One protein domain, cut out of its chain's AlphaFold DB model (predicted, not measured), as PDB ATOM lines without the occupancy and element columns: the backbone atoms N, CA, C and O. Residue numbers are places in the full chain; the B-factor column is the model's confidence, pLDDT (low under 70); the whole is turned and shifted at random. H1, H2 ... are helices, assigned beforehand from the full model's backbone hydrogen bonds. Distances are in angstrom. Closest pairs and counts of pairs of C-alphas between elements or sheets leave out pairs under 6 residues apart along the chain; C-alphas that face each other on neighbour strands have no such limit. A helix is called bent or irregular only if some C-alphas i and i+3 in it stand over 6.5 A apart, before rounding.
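Overview. This is residues 81 to 217 of the 261 residues of the protein "Hypothetical protein" of Polarella glacialis (UniProt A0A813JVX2). Three long helices, H1, H2 and H3, run up and down in an elongated, loosely built bundle, and a fourth long helix, H5, crosses H1 and H2 at a steep angle. The tiny H4 lies in the turn between H3 and H5, and residues 109 to 114, of which 109 to 113 belong to H1, stick out at one end of the bundle. The printed part has 137 residues, with five named helices in the order H1 H2 H3 H4 H5 and no named strand; the class is all helix. The whole is loose, with a radius of gyration of the C-alphas of 18.1 A, and spans 65 by 34 by 21 A.

Along the chain. Begin with H3, residues 153 to 185, the longest helix by residues: find C-alpha 153 at (222.437, 189.771, 254.410), from which it runs 44.7 A to C-alpha 185. H2, residues 119 to 147, is 41.3 A long, with a kink of 34 degrees near residue 126; it is irregular, C-alphas 141 and 144 being 7.4 A apart. H1, residues 82 to 113, starts at C-alpha 82 at (205.118, 183.993, 237.107) and is 45.9 A long; it has a kink of 25 degrees near residue 107 and is irregular, with C-alphas 109 and 112 7.3 A apart. H4 is residues 189 to 192. H5, residues 194 to 217, runs 34.9 A to C-alpha 217 at (218.729, 169.472, 228.748); it is neither bent nor irregular, but only just: C-alphas 197 and 200 are 6.1 A apart.

Arrangement. H1, H2 and H3 form an up and down bundle, each running against the one before it. Look at Leu 98 and Ser 182, the closest C-alphas of H1 and H3, 4.8 A apart; these helices touch and run the same way at a shallow tilt of 33 degrees, only just short of steep. H2 and H3 are a helical hairpin at a shallow tilt of 24 degrees; H2 touches H3 with residues 140 to 147 alone, closest at C-alphas 147 and 153, 5.4 A. H1 and H2 are also a hairpin, at 19 degrees, with C-alphas 92 and 130 closest at 6.2 A. H5 touches H2 at a steep tilt of 56 degrees, the same way, with C-alphas 127 and 204 closest at 5.0 A. H5 touches H1 with residues 196 to 204 alone, opposite ways at a steep tilt of 56 degrees; C-alphas 100 and 200 are closest at 5.9 A. H3 and H5 are apart. H4 is close to but not clearly touching H3, with C-alphas 183 and 189 closest at 7.8 A. In H3 every O i to N i+4 pair is within hydrogen-bond range, against 24 of 28 in H1, 19 of 25 in H2 and 18 of 20 in H5; H4 is too short for such a pair, and its 1 pair of O i to N i+3 is not within range.

Size, cuts and confidence. Look to Glu 112 and Cys 151 for the two C-alphas farthest apart, 64.8 A. The printed part has no cut, and its four links between helices are tight. The mean pLDDT of the printed part is 88.5; residues 111 to 117 are under 70.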
ATOM      1  N   GLN A  81     209.221 184.055 239.906       93.69
ATOM      2  CA  GLN A  81     207.756 184.063 239.936       93.69
ATOM      3  C   GLN A  81     207.137 184.243 238.541       93.69
ATOM      4  O   GLN A  81     207.762 184.776 237.623       93.69
ATOM      5  N   LYS A  82     205.859 183.872 238.381       94.94
ATOM      6  CA  LYS A  82     205.118 183.993 237.107       94.94
ATOM      7  C   LYS A  82     205.075 185.427 236.566       94.94
ATOM      8  O   LYS A  82     205.262 185.649 235.371       94.94
ATOM      9  N   THR A  83     204.884 186.410 237.444       93.19
ATOM     10  CA  THR A  83     204.878 187.844 237.097       93.19
ATOM     11  C   THR A  83     206.251 188.333 236.638       93.19
ATOM     12  O   THR A  83     206.352 189.134 235.708       93.19
ATOM     13  N   GLU A  84     207.316 187.824 237.247       93.25
ATOM     14  CA  GLU A  84     208.700 188.146 236.901       93.25
ATOM     15  C   GLU A  84     209.073 187.529 235.557       93.25
ATOM     16  O   GLU A  84     209.649 188.210 234.715       93.25
ATOM     17  N   ARG A  85     208.651 186.285 235.305       95.69
ATOM     18  CA  ARG A  85     208.778 185.618 234.000       95.69
ATOM     19  C   ARG A  85     208.054 186.384 232.902       95.69
ATOM     20  O   ARG A  85     208.639 186.635 231.850       95.69
ATOM     21  N   LEU A  86     206.814 186.810 233.157       94.56
ATOM     22  CA  LEU A  86     206.052 187.643 232.225       94.56
ATOM     23  C   LEU A  86     206.776 188.966 231.949       94.56
ATOM     24  O   LEU A  86     206.904 189.376 230.798       94.56
ATOM     25  N   SER A  87     207.294 189.609 232.995       92.69
ATOM     26  CA  SER A  87     208.035 190.864 232.863       92.69
ATOM     27  C   SER A  87     209.307 190.670 232.032       92.69
ATOM     28  O   SER A  87     209.513 191.389 231.057       92.69
ATOM     29  N   SER A  88     210.118 189.651 232.329       93.81
ATOM     30  CA  SER A  88     211.301 189.289 231.538       93.81
ATOM     31  C   SER A  88     210.951 188.984 230.080       93.81
ATOM     32  O   SER A  88     211.667 189.415 229.177       93.81
ATOM     33  N   PHE A  89     209.831 188.302 229.821       94.88
ATOM     34  CA  PHE A  89     209.350 188.040 228.465       94.88
ATOM     35  C   PHE A  89     209.002 189.332 227.709       94.88
ATOM     36  O   PHE A  89     209.404 189.491 226.555       94.88
ATOM     37  N   VAL A  90     208.315 190.285 228.346       93.50
ATOM     38  CA  VAL A  90     207.981 191.588 227.738       93.50
ATOM     39  C   VAL A  90     209.240 192.406 227.446       93.50
ATOM     40  O   VAL A  90     209.393 192.938 226.343       93.50
ATOM     41  N   ILE A  91     210.165 192.471 228.406       92.50
ATOM     42  CA  ILE A  91     211.424 193.224 228.292       92.50
ATOM     43  C   ILE A  91     212.260 192.686 227.133       92.50
ATOM     44  O   ILE A  91     212.643 193.428 226.229       92.50
ATOM     45  N   THR A  92     212.499 191.379 227.125       94.94
ATOM     46  CA  THR A  92     213.317 190.720 226.101       94.94
ATOM     47  C   THR A  92     212.657 190.780 224.731       94.94
ATOM     48  O   THR A  92     213.349 190.938 223.731       94.94
ATOM     49  N   SER A  93     211.325 190.694 224.654       95.00
ATOM     50  CA  SER A  93     210.590 190.864 223.396       95.00
ATOM     51  C   SER A  93     210.741 192.277 222.844       95.00
ATOM     52  O   SER A  93     211.060 192.442 221.671       95.00
ATOM     53  N   SER A  94     210.623 193.295 223.693       93.88
ATOM     54  CA  SER A  94     210.809 194.692 223.283       93.88
ATOM     55  C   SER A  94     212.241 194.956 222.814       93.88
ATOM     56  O   SER A  94     212.456 195.558 221.768       93.88
ATOM     57  N   LEU A  95     213.229 194.413 223.530       92.62
ATOM     58  CA  LEU A  95     214.641 194.476 223.146       92.62
ATOM     59  C   LEU A  95     214.976 193.681 221.882       92.62
ATOM     60  O   LEU A  95     215.983 193.968 221.252       92.62
ATOM     61  N   THR A  96     214.146 192.713 221.490       95.56
ATOM     62  CA  THR A  96     214.291 191.981 220.222       95.56
ATOM     63  C   THR A  96     213.838 192.843 219.036       95.56
ATOM     64  O   THR A  96     214.402 192.725 217.948       95.56
ATOM     65  N   LEU A  97     212.842 193.722 219.224       93.31
ATOM     66  CA  LEU A  97     212.254 194.526 218.142       93.31
ATOM     67  C   LEU A  97     213.248 195.518 217.536       93.31
ATOM     68  O   LEU A  97     213.345 195.602 216.316       93.31
ATOM     69  N   LEU A  98     214.016 196.224 218.365       92.19
ATOM     70  CA  LEU A  98     214.947 197.252 217.894       92.19
ATOM     71  C   LEU A  98     216.069 196.706 216.991       92.19
ATOM     72  O   LEU A  98     216.193 197.181 215.863       92.19
ATOM     73  N   PRO A  99     216.869 195.704 217.403       93.00
ATOM     74  CA  PRO A  99     217.881 195.120 216.529       93.00
ATOM     75  C   PRO A  99     217.256 194.411 215.320       93.00
ATOM     76  O   PRO A  99     217.865 194.408 214.256       93.00
ATOM     77  N   SER A 100     216.027 193.885 215.431       92.69
ATOM     78  CA  SER A 100     215.296 193.357 214.269       92.69
ATOM     79  C   SER A 100     214.959 194.458 213.259       92.69
ATOM     80  O   SER A 100     215.153 194.259 212.065       92.69
ATOM     81  N   ALA A 101     214.511 195.628 213.724       91.62
ATOM     82  CA  ALA A 101     214.222 196.786 212.882       91.62
ATOM     83  C   ALA A 101     215.477 197.300 212.165       91.62
ATOM     84  O   ALA A 101     215.458 197.516 210.954       91.62
ATOM     85  N   PHE A 102     216.589 197.432 212.893       91.75
ATOM     86  CA  PHE A 102     217.873 197.796 212.292       91.75
ATOM     87  C   PHE A 102     218.341 196.762 211.270       91.75
ATOM     88  O   PHE A 102     218.783 197.144 210.192       91.75
ATOM     89  N   LEU A 103     218.218 195.468 211.573       91.25
ATOM     90  CA  LEU A 103     218.628 194.407 210.656       91.25
ATOM     91  C   LEU A 103     217.814 194.436 209.355       91.25
ATOM     92  O   LEU A 103     218.403 194.358 208.284       91.25
ATOM     93  N   VAL A 104     216.490 194.600 209.442       89.62
ATOM     94  CA  VAL A 104     215.615 194.734 208.264       89.62
ATOM     95  C   VAL A 104     216.011 195.951 207.435       89.62
ATOM     96  O   VAL A 104     216.173 195.834 206.225       89.62
ATOM     97  N   LYS A 105     216.239 197.101 208.080       88.75
ATOM     98  CA  LYS A 105     216.665 198.320 207.387       88.75
ATOM     99  C   LYS A 105     217.995 198.132 206.650       88.75
ATOM    100  O   LYS A 105     218.073 198.446 205.470       88.75
ATOM    101  N   LEU A 106     219.007 197.584 207.326       89.56
ATOM    102  CA  LEU A 106     220.327 197.338 206.737       89.56
ATOM    103  C   LEU A 106     220.253 196.384 205.542       89.56
ATOM    104  O   LEU A 106     220.925 196.589 204.539       89.56
ATOM    105  N   VAL A 107     219.421 195.350 205.638       87.81
ATOM    106  CA  VAL A 107     219.258 194.359 204.569       87.81
ATOM    107  C   VAL A 107     218.507 194.950 203.383       87.81
ATOM    108  O   VAL A 107     218.890 194.697 202.248       87.81
ATOM    109  N   ASN A 108     217.486 195.774 203.628       85.25
ATOM    110  CA  ASN A 108     216.759 196.470 202.569       85.25
ATOM    111  C   ASN A 108     217.640 197.494 201.831       85.25
ATOM    112  O   ASN A 108     217.479 197.654 200.625       85.25
ATOM    113  N   GLU A 109     218.585 198.145 202.518       86.38
ATOM    114  CA  GLU A 109     219.563 199.054 201.895       86.38
ATOM    115  C   GLU A 109     220.616 198.307 201.049       86.38
ATOM    116  O   GLU A 109     221.055 198.827 200.027       86.38
ATOM    117  N   ASP A 110     220.985 197.079 201.425       83.50
ATOM    118  CA  ASP A 110     221.975 196.243 200.715       83.50
ATOM    119  C   ASP A 110     221.352 195.399 199.571       83.50
ATOM    120  O   ASP A 110     222.041 194.822 198.726       83.50
ATOM    121  N   LEU A 111     220.015 195.317 199.513       62.94
ATOM    122  CA  LEU A 111     219.256 194.412 198.639       62.94
ATOM    123  C   LEU A 111     219.194 194.798 197.151       62.94
ATOM    124  O   LEU A 111     218.648 194.015 196.372       62.94
ATOM    125  N   GLU A 112     219.852 195.875 196.706       64.75
ATOM    126  CA  GLU A 112     220.228 195.978 195.283       64.75
ATOM    127  C   GLU A 112     221.132 194.792 194.851       64.75
ATOM    128  O   GLU A 112     221.209 194.476 193.663       64.75
ATOM    129  N   GLY A 113     221.743 194.068 195.804       59.41
ATOM    130  CA  GLY A 113     222.576 192.877 195.582       59.41
ATOM    131  C   GLY A 113     221.955 191.501 195.893       59.41
ATOM    132  O   GLY A 113     222.670 190.502 195.821       59.41
ATOM    133  N   GLY A 114     220.664 191.385 196.236       53.03
ATOM    134  CA  GLY A 114     220.017 190.070 196.443       53.03
ATOM    135  C   GLY A 114     220.380 189.335 197.749       53.03
ATOM    136  O   GLY A 114     220.367 188.102 197.800       53.03
ATOM    137  N   GLY A 115     220.706 190.062 198.821       55.19
ATOM    138  CA  GLY A 115     221.041 189.484 200.124       55.19
ATOM    139  C   GLY A 115     219.847 188.835 200.838       55.19
ATOM    140  O   GLY A 115     219.022 189.509 201.451       55.19
ATOM    141  N   HIS A 116     219.770 187.503 200.840       65.50
ATOM    142  CA  HIS A 116     218.889 186.786 201.762       65.50
ATOM    143  C   HIS A 116     219.326 187.061 203.205       65.50
ATOM    144  O   HIS A 116     220.422 186.669 203.605       65.50
ATOM    145  N   MET A 117     218.452 187.679 204.006       64.81
ATOM    146  CA  MET A 117     218.624 187.778 205.456       64.81
ATOM    147  C   MET A 117     218.864 186.380 206.032       64.81
ATOM    148  O   MET A 117     217.940 185.567 206.132       64.81
ATOM    149  N   THR A 118     220.117 186.057 206.352       82.38
ATOM    150  CA  THR A 118     220.433 184.703 206.795       82.38
ATOM    151  C   THR A 118     219.909 184.515 208.214       82.38
ATOM    152  O   THR A 118     220.076 185.375 209.081       82.38
ATOM    153  N   ALA A 119     219.286 183.366 208.479       90.44
ATOM    154  CA  ALA A 119     218.876 182.975 209.829       90.44
ATOM    155  C   ALA A 119     220.046 183.044 210.834       90.44
ATOM    156  O   ALA A 119     219.823 183.221 212.029       90.44
ATOM    157  N   MET A 120     221.283 182.953 210.333       91.62
ATOM    158  CA  MET A 120     222.516 183.131 211.090       91.62
ATOM    159  C   MET A 120     222.703 184.569 211.596       91.62
ATOM    160  O   MET A 120     223.054 184.755 212.757       91.62
ATOM    161  N   SER A 121     222.425 185.591 210.779       92.69
ATOM    162  CA  SER A 121     222.513 186.994 211.212       92.69
ATOM    163  C   SER A 121     221.515 187.298 212.329       92.69
ATOM    164  O   SER A 121     221.884 187.909 213.330       92.69
ATOM    165  N   ILE A 122     220.271 186.815 212.198       94.81
ATOM    166  CA  ILE A 122     219.260 186.931 213.263       94.81
ATOM    167  C   ILE A 122     219.768 186.243 214.534       94.81
ATOM    168  O   ILE A 122     219.743 186.837 215.610       94.81
ATOM    169  N   PHE A 123     220.300 185.027 214.403       95.62
ATOM    170  CA  PHE A 123     220.796 184.264 215.539       95.62
ATOM    171  C   PHE A 123     221.919 184.993 216.296       95.62
ATOM    172  O   PHE A 123     221.855 185.136 217.515       95.62
ATOM    173  N   VAL A 124     222.930 185.495 215.582       94.81
ATOM    174  CA  VAL A 124     224.114 186.126 216.187       94.81
ATOM    175  C   VAL A 124     223.803 187.506 216.766       94.81
ATOM    176  O   VAL A 124     224.217 187.799 217.884       94.81
ATOM    177  N   PHE A 125     223.092 188.358 216.025       94.44
ATOM    178  CA  PHE A 125     222.903 189.762 216.409       94.44
ATOM    179  C   PHE A 125     221.643 190.018 217.229       94.44
ATOM    180  O   PHE A 125     221.550 191.045 217.899       94.44
ATOM    181  N   VAL A 126     220.673 189.103 217.187       95.06
ATOM    182  CA  VAL A 126     219.397 189.263 217.886       95.06
ATOM    183  C   VAL A 126     219.226 188.172 218.935       95.06
ATOM    184  O   VAL A 126     219.097 188.478 220.118       95.06
ATOM    185  N   THR A 127     219.240 186.902 218.534       96.38
ATOM    186  CA  THR A 127     218.878 185.794 219.430       96.38
ATOM    187  C   THR A 127     219.877 185.605 220.565       96.38
ATOM    188  O   THR A 127     219.471 185.571 221.723       96.38
ATOM    189  N   LEU A 128     221.174 185.521 220.265       95.81
ATOM    190  CA  LEU A 128     222.206 185.241 221.264       95.81
ATOM    191  C   LEU A 128     222.300 186.338 222.347       95.81
ATOM    192  O   LEU A 128     222.266 185.985 223.527       95.81
ATOM    193  N   PRO A 129     222.331 187.647 222.021       96.00
ATOM    194  CA  PRO A 129     222.294 188.701 223.037       96.00
ATOM    195  C   PRO A 129     221.040 188.649 223.916       96.00
ATOM    196  O   PRO A 129     221.126 188.835 225.130       96.00
ATOM    197  N   VAL A 130     219.877 188.358 223.321       95.06
ATOM    198  CA  VAL A 130     218.614 188.238 224.061       95.06
ATOM    199  C   VAL A 130     218.632 187.027 224.993       95.06
ATOM    200  O   VAL A 130     218.222 187.158 226.142       95.06
ATOM    201  N   MET A 131     219.164 185.882 224.555       95.69
ATOM    202  CA  MET A 131     219.336 184.700 225.409       95.69
ATOM    203  C   MET A 131     220.260 184.982 226.601       95.69
ATOM    204  O   MET A 131     219.944 184.611 227.728       95.69
ATOM    205  N   LEU A 132     221.384 185.673 226.382       95.50
ATOM    206  CA  LEU A 132     222.287 186.066 227.471       95.50
ATOM    207  C   LEU A 132     221.581 186.975 228.481       95.50
ATOM    208  O   LEU A 132     221.723 186.794 229.690       95.50
ATOM    209  N   LEU A 133     220.783 187.926 227.995       94.06
ATOM    210  CA  LEU A 133     219.988 188.790 228.857       94.06
ATOM    211  C   LEU A 133     218.929 188.005 229.646       94.06
ATOM    212  O   LEU A 133     218.740 188.281 230.827       94.06
ATOM    213  N   GLU A 134     218.258 187.026 229.032       94.19
ATOM    214  CA  GLU A 134     217.300 186.143 229.715       94.19
ATOM    215  C   GLU A 134     217.962 185.404 230.891       94.19
ATOM    216  O   GLU A 134     217.402 185.379 231.989       94.19
ATOM    217  N   VAL A 135     219.190 184.903 230.707       93.56
ATOM    218  CA  VAL A 135     219.983 184.278 231.779       93.56
ATOM    219  C   VAL A 135     220.313 185.279 232.892       93.56
ATOM    220  O   VAL A 135     220.144 184.970 234.072       93.56
ATOM    221  N   VAL A 136     220.733 186.502 232.550       93.06
ATOM    222  CA  VAL A 136     221.011 187.555 233.546       93.06
ATOM    223  C   VAL A 136     219.754 187.898 234.350       93.06
ATOM    224  O   VAL A 136     219.807 187.964 235.578       93.06
ATOM    225  N   LEU A 137     218.611 188.079 233.683       92.69
ATOM    226  CA  LEU A 137     217.337 188.388 234.337       92.69
ATOM    227  C   LEU A 137     216.880 187.258 235.264       92.69
ATOM    228  O   LEU A 137     216.343 187.536 236.340       92.69
ATOM    229  N   TYR A 138     217.118 186.003 234.883       93.19
ATOM    230  CA  TYR A 138     216.878 184.852 235.748       93.19
ATOM    231  C   TYR A 138     217.716 184.934 237.032       93.19
ATOM    232  O   TYR A 138     217.149 184.911 238.124       93.19
ATOM    233  N   TYR A 139     219.037 185.130 236.930       92.31
ATOM    234  CA  TYR A 139     219.908 185.217 238.109       92.31
ATOM    235  C   TYR A 139     219.574 186.403 239.013       92.31
ATOM    236  O   TYR A 139     219.542 186.249 240.231       92.31
ATOM    237  N   VAL A 140     219.254 187.567 238.439       90.25
ATOM    238  CA  VAL A 140     218.763 188.725 239.207       90.25
ATOM    239  C   VAL A 140     217.469 188.379 239.947       90.25
ATOM    240  O   VAL A 140     217.262 188.834 241.071       90.25
ATOM    241  N   SER A 141     216.608 187.556 239.345       91.44
ATOM    242  CA  SER A 141     215.332 187.171 239.948       91.44
ATOM    243  C   SER A 141     215.480 186.196 241.111       91.44
ATOM    244  O   SER A 141     214.649 186.250 242.010       91.44
ATOM    245  N   ILE A 142     216.517 185.356 241.119       92.50
ATOM    246  CA  ILE A 142     216.753 184.365 242.182       92.50
ATOM    247  C   ILE A 142     217.847 184.772 243.182       92.50
ATOM    248  O   ILE A 142     218.137 184.030 244.117       92.50
ATOM    249  N   ALA A 143     218.490 185.928 242.990       90.50
ATOM    250  CA  ALA A 143     219.631 186.364 243.797       90.50
ATOM    251  C   ALA A 143     219.307 186.498 245.298       90.50
ATOM    252  O   ALA A 143     220.168 186.276 246.149       90.50
ATOM    253  N   ASP A 144     218.065 186.847 245.637       88.44
ATOM    254  CA  ASP A 144     217.609 187.039 247.013       88.44
ATOM    255  C   ASP A 144     217.557 185.732 247.817       88.44
ATOM    256  O   ASP A 144     217.790 185.752 249.026       88.44
ATOM    257  N   MET A 145     217.339 184.596 247.150       89.88
ATOM    258  CA  MET A 145     217.364 183.268 247.767       89.88
ATOM    259  C   MET A 145     218.721 182.954 248.413       89.88
ATOM    260  O   MET A 145     218.762 182.360 249.487       89.88
ATOM    261  N   TYR A 146     219.826 183.389 247.802       86.75
ATOM    262  CA  TYR A 146     221.175 183.150 248.328       86.75
ATOM    263  C   TYR A 146     221.507 183.996 249.565       86.75
ATOM    264  O   TYR A 146     222.480 183.716 250.259       86.75
ATOM    265  N   CYS A 147     220.708 185.026 249.855       85.75
ATOM    266  CA  CYS A 147     220.895 185.903 251.010       85.75
ATOM    267  C   CYS A 147     220.077 185.474 252.240       85.75
ATOM    268  O   CYS A 147     220.249 186.063 253.309       85.75
ATOM    269  N   LYS A 148     219.179 184.488 252.114       83.31
ATOM    270  CA  LYS A 148     218.334 184.030 253.224       83.31
ATOM    271  C   LYS A 148     219.160 183.314 254.300       83.31
ATOM    272  O   LYS A 148     220.006 182.484 253.984       83.31
ATOM    273  N   GLY A 149     218.881 183.620 255.570       79.00
ATOM    274  CA  GLY A 149     219.475 182.953 256.740       79.00
ATOM    275  C   GLY A 149     220.691 183.654 257.357       79.00
ATOM    276  O   GLY A 149     221.073 183.325 258.475       79.00
ATOM    277  N   ASN A 150     221.258 184.669 256.695       82.00
ATOM    278  CA  ASN A 150     222.391 185.432 257.218       82.00
ATOM    279  C   ASN A 150     221.943 186.818 257.712       82.00
ATOM    280  O   ASN A 150     221.509 187.650 256.920       82.00
ATOM    281  N   CYS A 151     222.123 187.109 259.006       75.94
ATOM    282  CA  CYS A 151     221.720 188.381 259.636       75.94
ATOM    283  C   CYS A 151     222.318 189.625 258.936       75.94
ATOM    284  O   CYS A 151     221.630 190.620 258.714       75.94
ATOM    285  N   CYS A 152     223.577 189.558 258.487       76.44
ATOM    286  CA  CYS A 152     224.210 190.645 257.725       76.44
ATOM    287  C   CYS A 152     223.640 190.810 256.302       76.44
ATOM    288  O   CYS A 152     223.775 191.875 255.699       76.44
ATOM    289  N   CYS A 153     222.988 189.781 255.761       81.31
ATOM    290  CA  CYS A 153     222.437 189.771 254.410       81.31
ATOM    291  C   CYS A 153     220.986 190.261 254.346       81.31
ATOM    292  O   CYS A 153     220.496 190.503 253.246       81.31
ATOM    293  N   ASP A 154     220.310 190.507 255.471       84.06
ATOM    294  CA  ASP A 154     218.940 191.038 255.472       84.06
ATOM    295  C   ASP A 154     218.846 192.423 254.823       84.06
ATOM    296  O   ASP A 154     217.903 192.715 254.079       84.06
ATOM    297  N   MET A 155     219.842 193.283 255.062       86.81
ATOM    298  CA  MET A 155     219.923 194.586 254.403       86.81
ATOM    299  C   MET A 155     220.145 194.419 252.897       86.81
ATOM    300  O   MET A 155     219.454 195.062 252.107       86.81
ATOM    301  N   ILE A 156     221.039 193.509 252.499       86.06
ATOM    302  CA  ILE A 156     221.315 193.191 251.091       86.06
ATOM    303  C   ILE A 156     220.057 192.633 250.420       86.06
ATOM    304  O   ILE A 156     219.704 193.077 249.335       86.06
ATOM    305  N   GLY A 157     219.316 191.746 251.085       85.81
ATOM    306  CA  GLY A 157     218.054 191.200 250.594       85.81
ATOM    307  C   GLY A 157     216.968 192.268 250.452       85.81
ATOM    308  O   GLY A 157     216.243 192.286 249.459       85.81
ATOM    309  N   ARG A 158     216.861 193.219 251.391       88.06
ATOM    310  CA  ARG A 158     215.941 194.368 251.264       88.06
ATOM    311  C   ARG A 158     216.313 195.267 250.088       88.06
ATOM    312  O   ARG A 158     215.428 195.623 249.308       88.06
ATOM    313  N   VAL A 159     217.595 195.602 249.946       87.19
ATOM    314  CA  VAL A 159     218.105 196.394 248.817       87.19
ATOM    315  C   VAL A 159     217.883 195.647 247.506       87.19
ATOM    316  O   VAL A 159     217.368 196.241 246.567       87.19
ATOM    317  N   GLY A 160     218.155 194.344 247.460       85.94
ATOM    318  CA  GLY A 160     217.932 193.478 246.305       85.94
ATOM    319  C   GLY A 160     216.463 193.417 245.896       85.94
ATOM    320  O   GLY A 160     216.149 193.615 244.729       85.94
ATOM    321  N   ARG A 161     215.534 193.258 246.847       87.88
ATOM    322  CA  ARG A 161     214.085 193.300 246.570       87.88
ATOM    323  C   ARG A 161     213.627 194.662 246.051       87.88
ATOM    324  O   ARG A 161     212.813 194.723 245.131       87.88
ATOM    325  N   CYS A 162     214.139 195.749 246.628       89.19
ATOM    326  CA  CYS A 162     213.853 197.104 246.157       89.19
ATOM    327  C   CYS A 162     214.394 197.306 244.735       89.19
ATOM    328  O   CYS A 162     213.645 197.687 243.838       89.19
ATOM    329  N   PHE A 163     215.660 196.951 244.511       86.56
ATOM    330  CA  PHE A 163     216.319 197.002 243.212       86.56
ATOM    331  C   PHE A 163     215.565 196.179 242.172       86.56
ATOM    332  O   PHE A 163     215.298 196.691 241.097       86.56
ATOM    333  N   LYS A 164     215.134 194.960 242.506       88.62
ATOM    334  CA  LYS A 164     214.325 194.091 241.646       88.62
ATOM    335  C   LYS A 164     213.020 194.775 241.229       88.62
ATOM    336  O   LYS A 164     212.748 194.883 240.038       88.62
ATOM    337  N   ARG A 165     212.245 195.315 242.180       88.44
ATOM    338  CA  ARG A 165     210.991 196.044 241.887       88.44
ATOM    339  C   ARG A 165     211.226 197.283 241.020       88.44
ATOM    340  O   ARG A 165     210.513 197.483 240.038       88.44
ATOM    341  N   CYS A 166     212.233 198.086 241.354       88.12
ATOM    342  CA  CYS A 166     212.607 199.266 240.576       88.12
ATOM    343  C   CYS A 166     213.102 198.886 239.176       88.12
ATOM    344  O   CYS A 166     212.716 199.527 238.205       88.12
ATOM    345  N   CYS A 167     213.901 197.825 239.060       84.81
ATOM    346  CA  CYS A 167     214.438 197.311 237.806       84.81
ATOM    347  C   CYS A 167     213.311 196.825 236.900       84.81
ATOM    348  O   CYS A 167     213.273 197.229 235.744       84.81
ATOM    349  N   PHE A 168     212.346 196.052 237.407       85.06
ATOM    350  CA  PHE A 168     211.197 195.628 236.605       85.06
ATOM    351  C   PHE A 168     210.344 196.817 236.150       85.06
ATOM    352  O   PHE A 168     210.034 196.911 234.966       85.06
ATOM    353  N   CYS A 169     210.034 197.770 237.037       88.44
ATOM    354  CA  CYS A 169     209.289 198.980 236.670       88.44
ATOM    355  C   CYS A 169     210.023 199.812 235.599       88.44
ATOM    356  O   CYS A 169     209.456 200.136 234.555       88.44
ATOM    357  N   ALA A 170     211.310 200.094 235.815       86.94
ATOM    358  CA  ALA A 170     212.148 200.808 234.855       86.94
ATOM    359  C   ALA A 170     212.274 200.046 233.531       86.94
ATOM    360  O   ALA A 170     212.255 200.655 232.465       86.94
ATOM    361  N   SER A 171     212.340 198.716 233.580       86.00
ATOM    362  CA  SER A 171     212.434 197.886 232.384       86.00
ATOM    363  C   SER A 171     211.141 197.888 231.571       86.00
ATOM    364  O   SER A 171     211.225 197.825 230.352       86.00
ATOM    365  N   PHE A 172     209.961 198.029 232.189       88.12
ATOM    366  CA  PHE A 172     208.711 198.257 231.449       88.12
ATOM    367  C   PHE A 172     208.708 199.611 230.731       88.12
ATOM    368  O   PHE A 172     208.325 199.684 229.564       88.12
ATOM    369  N   LEU A 173     209.174 200.674 231.395       92.06
ATOM    370  CA  LEU A 173     209.307 201.993 230.765       92.06
ATOM    371  C   LEU A 173     210.303 201.955 229.601       92.06
ATOM    372  O   LEU A 173     210.016 202.468 228.521       92.06
ATOM    373  N   LEU A 174     211.443 201.296 229.796       89.25
ATOM    374  CA  LEU A 174     212.457 201.107 228.766       89.25
ATOM    375  C   LEU A 174     211.937 200.229 227.620       89.25
ATOM    376  O   LEU A 174     212.130 200.570 226.460       89.25
ATOM    377  N   ALA A 175     211.210 199.152 227.909       92.12
ATOM    378  CA  ALA A 175     210.551 198.316 226.908       92.12
ATOM    379  C   ALA A 175     209.567 199.124 226.048       92.12
ATOM    380  O   ALA A 175     209.571 199.006 224.820       92.12
ATOM    381  N   PHE A 176     208.775 199.998 226.673       92.81
ATOM    382  CA  PHE A 176     207.872 200.908 225.974       92.81
ATOM    383  C   PHE A 176     208.632 201.909 225.090       92.81
ATOM    384  O   PHE A 176     208.297 202.079 223.916       92.81
ATOM    385  N   GLN A 177     209.691 202.531 225.618       93.50
ATOM    386  CA  GLN A 177     210.542 203.452 224.859       93.50
ATOM    387  C   GLN A 177     211.218 202.764 223.670       93.50
ATOM    388  O   GLN A 177     211.210 203.308 222.572       93.50
ATOM    389  N   ILE A 178     211.754 201.557 223.857       92.56
ATOM    390  CA  ILE A 178     212.424 200.787 222.803       92.56
ATOM    391  C   ILE A 178     211.430 200.331 221.745       92.56
ATOM    392  O   ILE A 178     211.730 200.413 220.556       92.56
ATOM    393  N   SER A 179     210.235 199.904 222.149       89.38
ATOM    394  CA  SER A 179     209.169 199.566 221.205       89.38
ATOM    395  C   SER A 179     208.783 200.793 220.379       89.38
ATOM    396  O   SER A 179     208.737 200.717 219.157       89.38
ATOM    397  N   THR A 180     208.619 201.951 221.024       90.44
ATOM    398  CA  THR A 180     208.333 203.224 220.343       90.44
ATOM    399  C   THR A 180     209.463 203.613 219.390       90.44
ATOM    400  O   THR A 180     209.209 203.942 218.237       90.44
ATOM    401  N   LEU A 181     210.720 203.518 219.827       91.88
ATOM    402  CA  LEU A 181     211.884 203.815 218.996       91.88
ATOM    403  C   LEU A 181     211.972 202.875 217.790       91.88
ATOM    404  O   LEU A 181     212.249 203.329 216.687       91.88
ATOM    405  N   SER A 182     211.686 201.586 217.977       89.12
ATOM    406  CA  SER A 182     211.672 200.597 216.889       89.12
ATOM    407  C   SER A 182     210.652 200.966 215.812       89.12
ATOM    408  O   SER A 182     210.930 200.826 214.624       89.12
ATOM    409  N   LEU A 183     209.494 201.489 216.226       86.44
ATOM    410  CA  LEU A 183     208.467 201.992 215.317       86.44
ATOM    411  C   LEU A 183     208.896 203.286 214.607       86.44
ATOM    412  O   LEU A 183     208.595 203.463 213.432       86.44
ATOM    413  N   LEU A 184     209.634 204.169 215.287       89.38
ATOM    414  CA  LEU A 184     210.158 205.404 214.693       89.38
ATOM    415  C   LEU A 184     211.299 205.164 213.696       89.38
ATOM    416  O   LEU A 184     211.463 205.949 212.770       89.38
ATOM    417  N   VAL A 185     212.093 204.101 213.873       88.94
ATOM    418  CA  VAL A 185     213.176 203.732 212.941       88.94
ATOM    419  C   VAL A 185     212.623 203.289 211.583       88.94
ATOM    420  O   VAL A 185     213.301 203.456 210.570       88.94
ATOM    421  N   MET A 186     211.398 202.760 211.552       84.25
ATOM    422  CA  MET A 186     210.740 202.291 210.334       84.25
ATOM    423  C   MET A 186     209.339 202.907 210.190       84.25
ATOM    424  O   MET A 186     208.339 202.197 210.316       84.25
ATOM    425  N   PRO A 187     209.237 204.221 209.918       82.75
ATOM    426  CA  PRO A 187     207.943 204.902 209.835       82.75
ATOM    427  C   PRO A 187     207.054 204.326 208.718       82.75
ATOM    428  O   PRO A 187     205.839 204.239 208.885       82.75
ATOM    429  N   ASP A 188     207.662 203.840 207.631       82.75
ATOM    430  CA  ASP A 188     206.970 203.257 206.472       82.75
ATOM    431  C   ASP A 188     206.446 201.826 206.711       82.75
ATOM    432  O   ASP A 188     205.703 201.272 205.897       82.75
ATOM    433  N   VAL A 189     206.803 201.193 207.835       75.19
ATOM    434  CA  VAL A 189     206.376 199.818 208.143       75.19
ATOM    435  C   VAL A 189     204.910 199.749 208.564       75.19
ATOM    436  O   VAL A 189     204.251 198.743 208.284       75.19
ATOM    437  N   PHE A 190     204.365 200.815 209.163       74.62
ATOM    438  CA  PHE A 190     202.949 200.870 209.545       74.62
ATOM    439  C   PHE A 190     201.995 200.812 208.351       74.62
ATOM    440  O   PHE A 190     200.868 200.342 208.501       74.62
ATOM    441  N   SER A 191     202.426 201.274 207.178       77.12
ATOM    442  CA  SER A 191     201.569 201.384 206.001       77.12
ATOM    443  C   SER A 191     201.438 200.065 205.241       77.12
ATOM    444  O   SER A 191     200.332 199.754 204.806       77.12
ATOM    445  N   HIS A 192     202.501 199.256 205.107       70.31
ATOM    446  CA  HIS A 192     202.432 198.044 204.265       70.31
ATOM    447  C   HIS A 192     203.248 196.814 204.722       70.31
ATOM    448  O   HIS A 192     203.030 195.738 204.169       70.31
ATOM    449  N   HIS A 193     204.124 196.898 205.735       81.00
ATOM    450  CA  HIS A 193     205.168 195.871 205.943       81.00
ATOM    451  C   HIS A 193     205.387 195.425 207.400       81.00
ATOM    452  O   HIS A 193     206.465 194.954 207.751       81.00
ATOM    453  N   ALA A 194     204.374 195.480 208.275       85.19
ATOM    454  CA  ALA A 194     204.504 194.974 209.656       85.19
ATOM    455  C   ALA A 194     204.994 193.506 209.726       85.19
ATOM    456  O   ALA A 194     205.677 193.108 210.672       85.19
ATOM    457  N   GLN A 195     204.693 192.708 208.694       87.38
ATOM    458  CA  GLN A 195     205.171 191.331 208.556       87.38
ATOM    459  C   GLN A 195     206.700 191.228 208.437       87.38
ATOM    460  O   GLN A 195     207.277 190.254 208.922       87.38
ATOM    461  N   GLU A 196     207.365 192.226 207.849       86.88
ATOM    462  CA  GLU A 196     208.822 192.236 207.679       86.88
ATOM    463  C   GLU A 196     209.558 192.399 209.004       86.88
ATOM    464  O   GLU A 196     210.606 191.791 209.186       86.88
ATOM    465  N   LEU A 197     208.980 193.140 209.957       88.00
ATOM    466  CA  LEU A 197     209.506 193.240 211.322       88.00
ATOM    467  C   LEU A 197     209.120 192.022 212.173       88.00
ATOM    468  O   LEU A 197     209.915 191.534 212.977       88.00
ATOM    469  N   LEU A 198     207.900 191.507 211.992       90.62
ATOM    470  CA  LEU A 198     207.406 190.373 212.771       90.62
ATOM    471  C   LEU A 198     208.182 189.083 212.467       90.62
ATOM    472  O   LEU A 198     208.424 188.285 213.373       90.62
ATOM    473  N   LYS A 199     208.608 188.877 211.218       91.56
ATOM    474  CA  LYS A 199     209.362 187.687 210.802       91.56
ATOM    475  C   LYS A 199     210.681 187.496 211.578       91.56
ATOM    476  O   LYS A 199     210.808 186.450 212.212       91.56
ATOM    477  N   PRO A 200     211.654 188.432 211.587       91.88
ATOM    478  CA  PRO A 200     212.889 188.282 212.358       91.88
ATOM    479  C   PRO A 200     212.638 188.196 213.861       91.88
ATOM    480  O   PRO A 200     213.321 187.432 214.539       91.88
ATOM    481  N   PHE A 201     211.624 188.900 214.371       94.12
ATOM    482  CA  PHE A 201     211.215 188.786 215.767       94.12
ATOM    483  C   PHE A 201     210.784 187.352 216.123       94.12
ATOM    484  O   PHE A 201     211.323 186.757 217.059       94.12
ATOM    485  N   LEU A 202     209.852 186.769 215.358       95.19
ATOM    486  CA  LEU A 202     209.359 185.409 215.591       95.19
ATOM    487  C   LEU A 202     210.453 184.365 215.370       95.19
ATOM    488  O   LEU A 202     210.592 183.452 216.183       95.19
ATOM    489  N   VAL A 203     211.252 184.516 214.309       95.25
ATOM    490  CA  VAL A 203     212.400 183.640 214.042       95.25
ATOM    491  C   VAL A 203     213.369 183.678 215.218       95.25
ATOM    492  O   VAL A 203     213.748 182.619 215.703       95.25
ATOM    493  N   SER A 204     213.695 184.862 215.740       96.12
ATOM    494  CA  SER A 204     214.590 185.001 216.890       96.12
ATOM    495  C   SER A 204     214.034 184.326 218.149       96.12
ATOM    496  O   SER A 204     214.760 183.607 218.836       96.12
ATOM    497  N   LYS A 205     212.736 184.483 218.448       95.75
ATOM    498  CA  LYS A 205     212.113 183.825 219.610       95.75
ATOM    499  C   LYS A 205     212.080 182.303 219.473       95.75
ATOM    500  O   LYS A 205     212.439 181.607 220.420       95.75
ATOM    501  N   LEU A 206     211.727 181.788 218.296       95.88
ATOM    502  CA  LEU A 206     211.753 180.350 218.022       95.88
ATOM    503  C   LEU A 206     213.174 179.788 218.105       95.88
ATOM    504  O   LEU A 206     213.377 178.749 218.726       95.88
ATOM    505  N   GLN A 207     214.161 180.484 217.533       95.75
ATOM    506  CA  GLN A 207     215.571 180.107 217.636       95.75
ATOM    507  C   GLN A 207     216.036 180.080 219.092       95.75
ATOM    508  O   GLN A 207     216.693 179.115 219.481       95.75
ATOM    509  N   SER A 208     215.667 181.081 219.903       96.06
ATOM    510  CA  SER A 208     215.974 181.096 221.338       96.06
ATOM    511  C   SER A 208     215.414 179.850 222.018       96.06
ATOM    512  O   SER A 208     216.167 179.105 222.635       96.06
ATOM    513  N   TRP A 209     214.127 179.537 221.833       94.75
ATOM    514  CA  TRP A 209     213.506 178.375 222.478       94.75
ATOM    515  C   TRP A 209     214.110 177.046 222.013       94.75
ATOM    516  O   TRP A 209     214.461 176.209 222.843       94.75
ATOM    517  N   ILE A 210     214.291 176.869 220.702       94.56
ATOM    518  CA  ILE A 210     214.870 175.649 220.120       94.56
ATOM    519  C   ILE A 210     216.331 175.470 220.537       94.56
ATOM    520  O   ILE A 210     216.774 174.338 220.669       94.56
ATOM    521  N   THR A 211     217.083 176.550 220.756       94.19
ATOM    522  CA  THR A 211     218.490 176.473 221.182       94.19
ATOM    523  C   THR A 211     218.604 176.275 222.690       94.19
ATOM    524  O   THR A 211     219.398 175.460 223.157       94.19
ATOM    525  N   TRP A 212     217.791 176.998 223.460       92.06
ATOM    526  CA  TRP A 212     217.828 177.000 224.918       92.06
ATOM    527  C   TRP A 212     217.504 175.633 225.511       92.06
ATOM    528  O   TRP A 212     218.187 175.172 226.424       92.06
ATOM    529  N   PHE A 213     216.494 174.953 224.966       89.50
ATOM    530  CA  PHE A 213     216.025 173.685 225.516       89.50
ATOM    531  C   PHE A 213     217.044 172.549 225.436       89.50
ATOM    532  O   PHE A 213     217.342 171.957 226.478       89.50
ATOM    533  N   PRO A 214     217.609 172.224 224.261       93.75
ATOM    534  CA  PRO A 214     218.674 171.240 224.157       93.75
ATOM    535  C   PRO A 214     219.880 171.642 224.997       93.75
ATOM    536  O   PRO A 214     220.420 170.800 225.706       93.75
ATOM    537  N   LEU A 215     220.255 172.927 224.985       93.94
ATOM    538  CA  LEU A 215     221.372 173.416 225.782       93.94
ATOM    539  C   LEU A 215     221.159 173.086 227.264       93.94
ATOM    540  O   LEU A 215     221.980 172.377 227.826       93.94
ATOM    541  N   MET A 216     220.032 173.459 227.870       92.44
ATOM    542  CA  MET A 216     219.760 173.143 229.280       92.44
ATOM    543  C   MET A 216     219.467 171.666 229.555       92.44
ATOM    544  O   MET A 216     219.688 171.190 230.664       92.44
ATOM    545  N   THR A 217     218.985 170.910 228.572       94.00
ATOM    546  CA  THR A 217     218.729 169.472 228.748       94.00
ATOM    547  C   THR A 217     220.037 168.680 228.793       94.00
ATOM    548  O   THR A 217     220.196 167.790 229.632       94.00
TER     549      THR A 217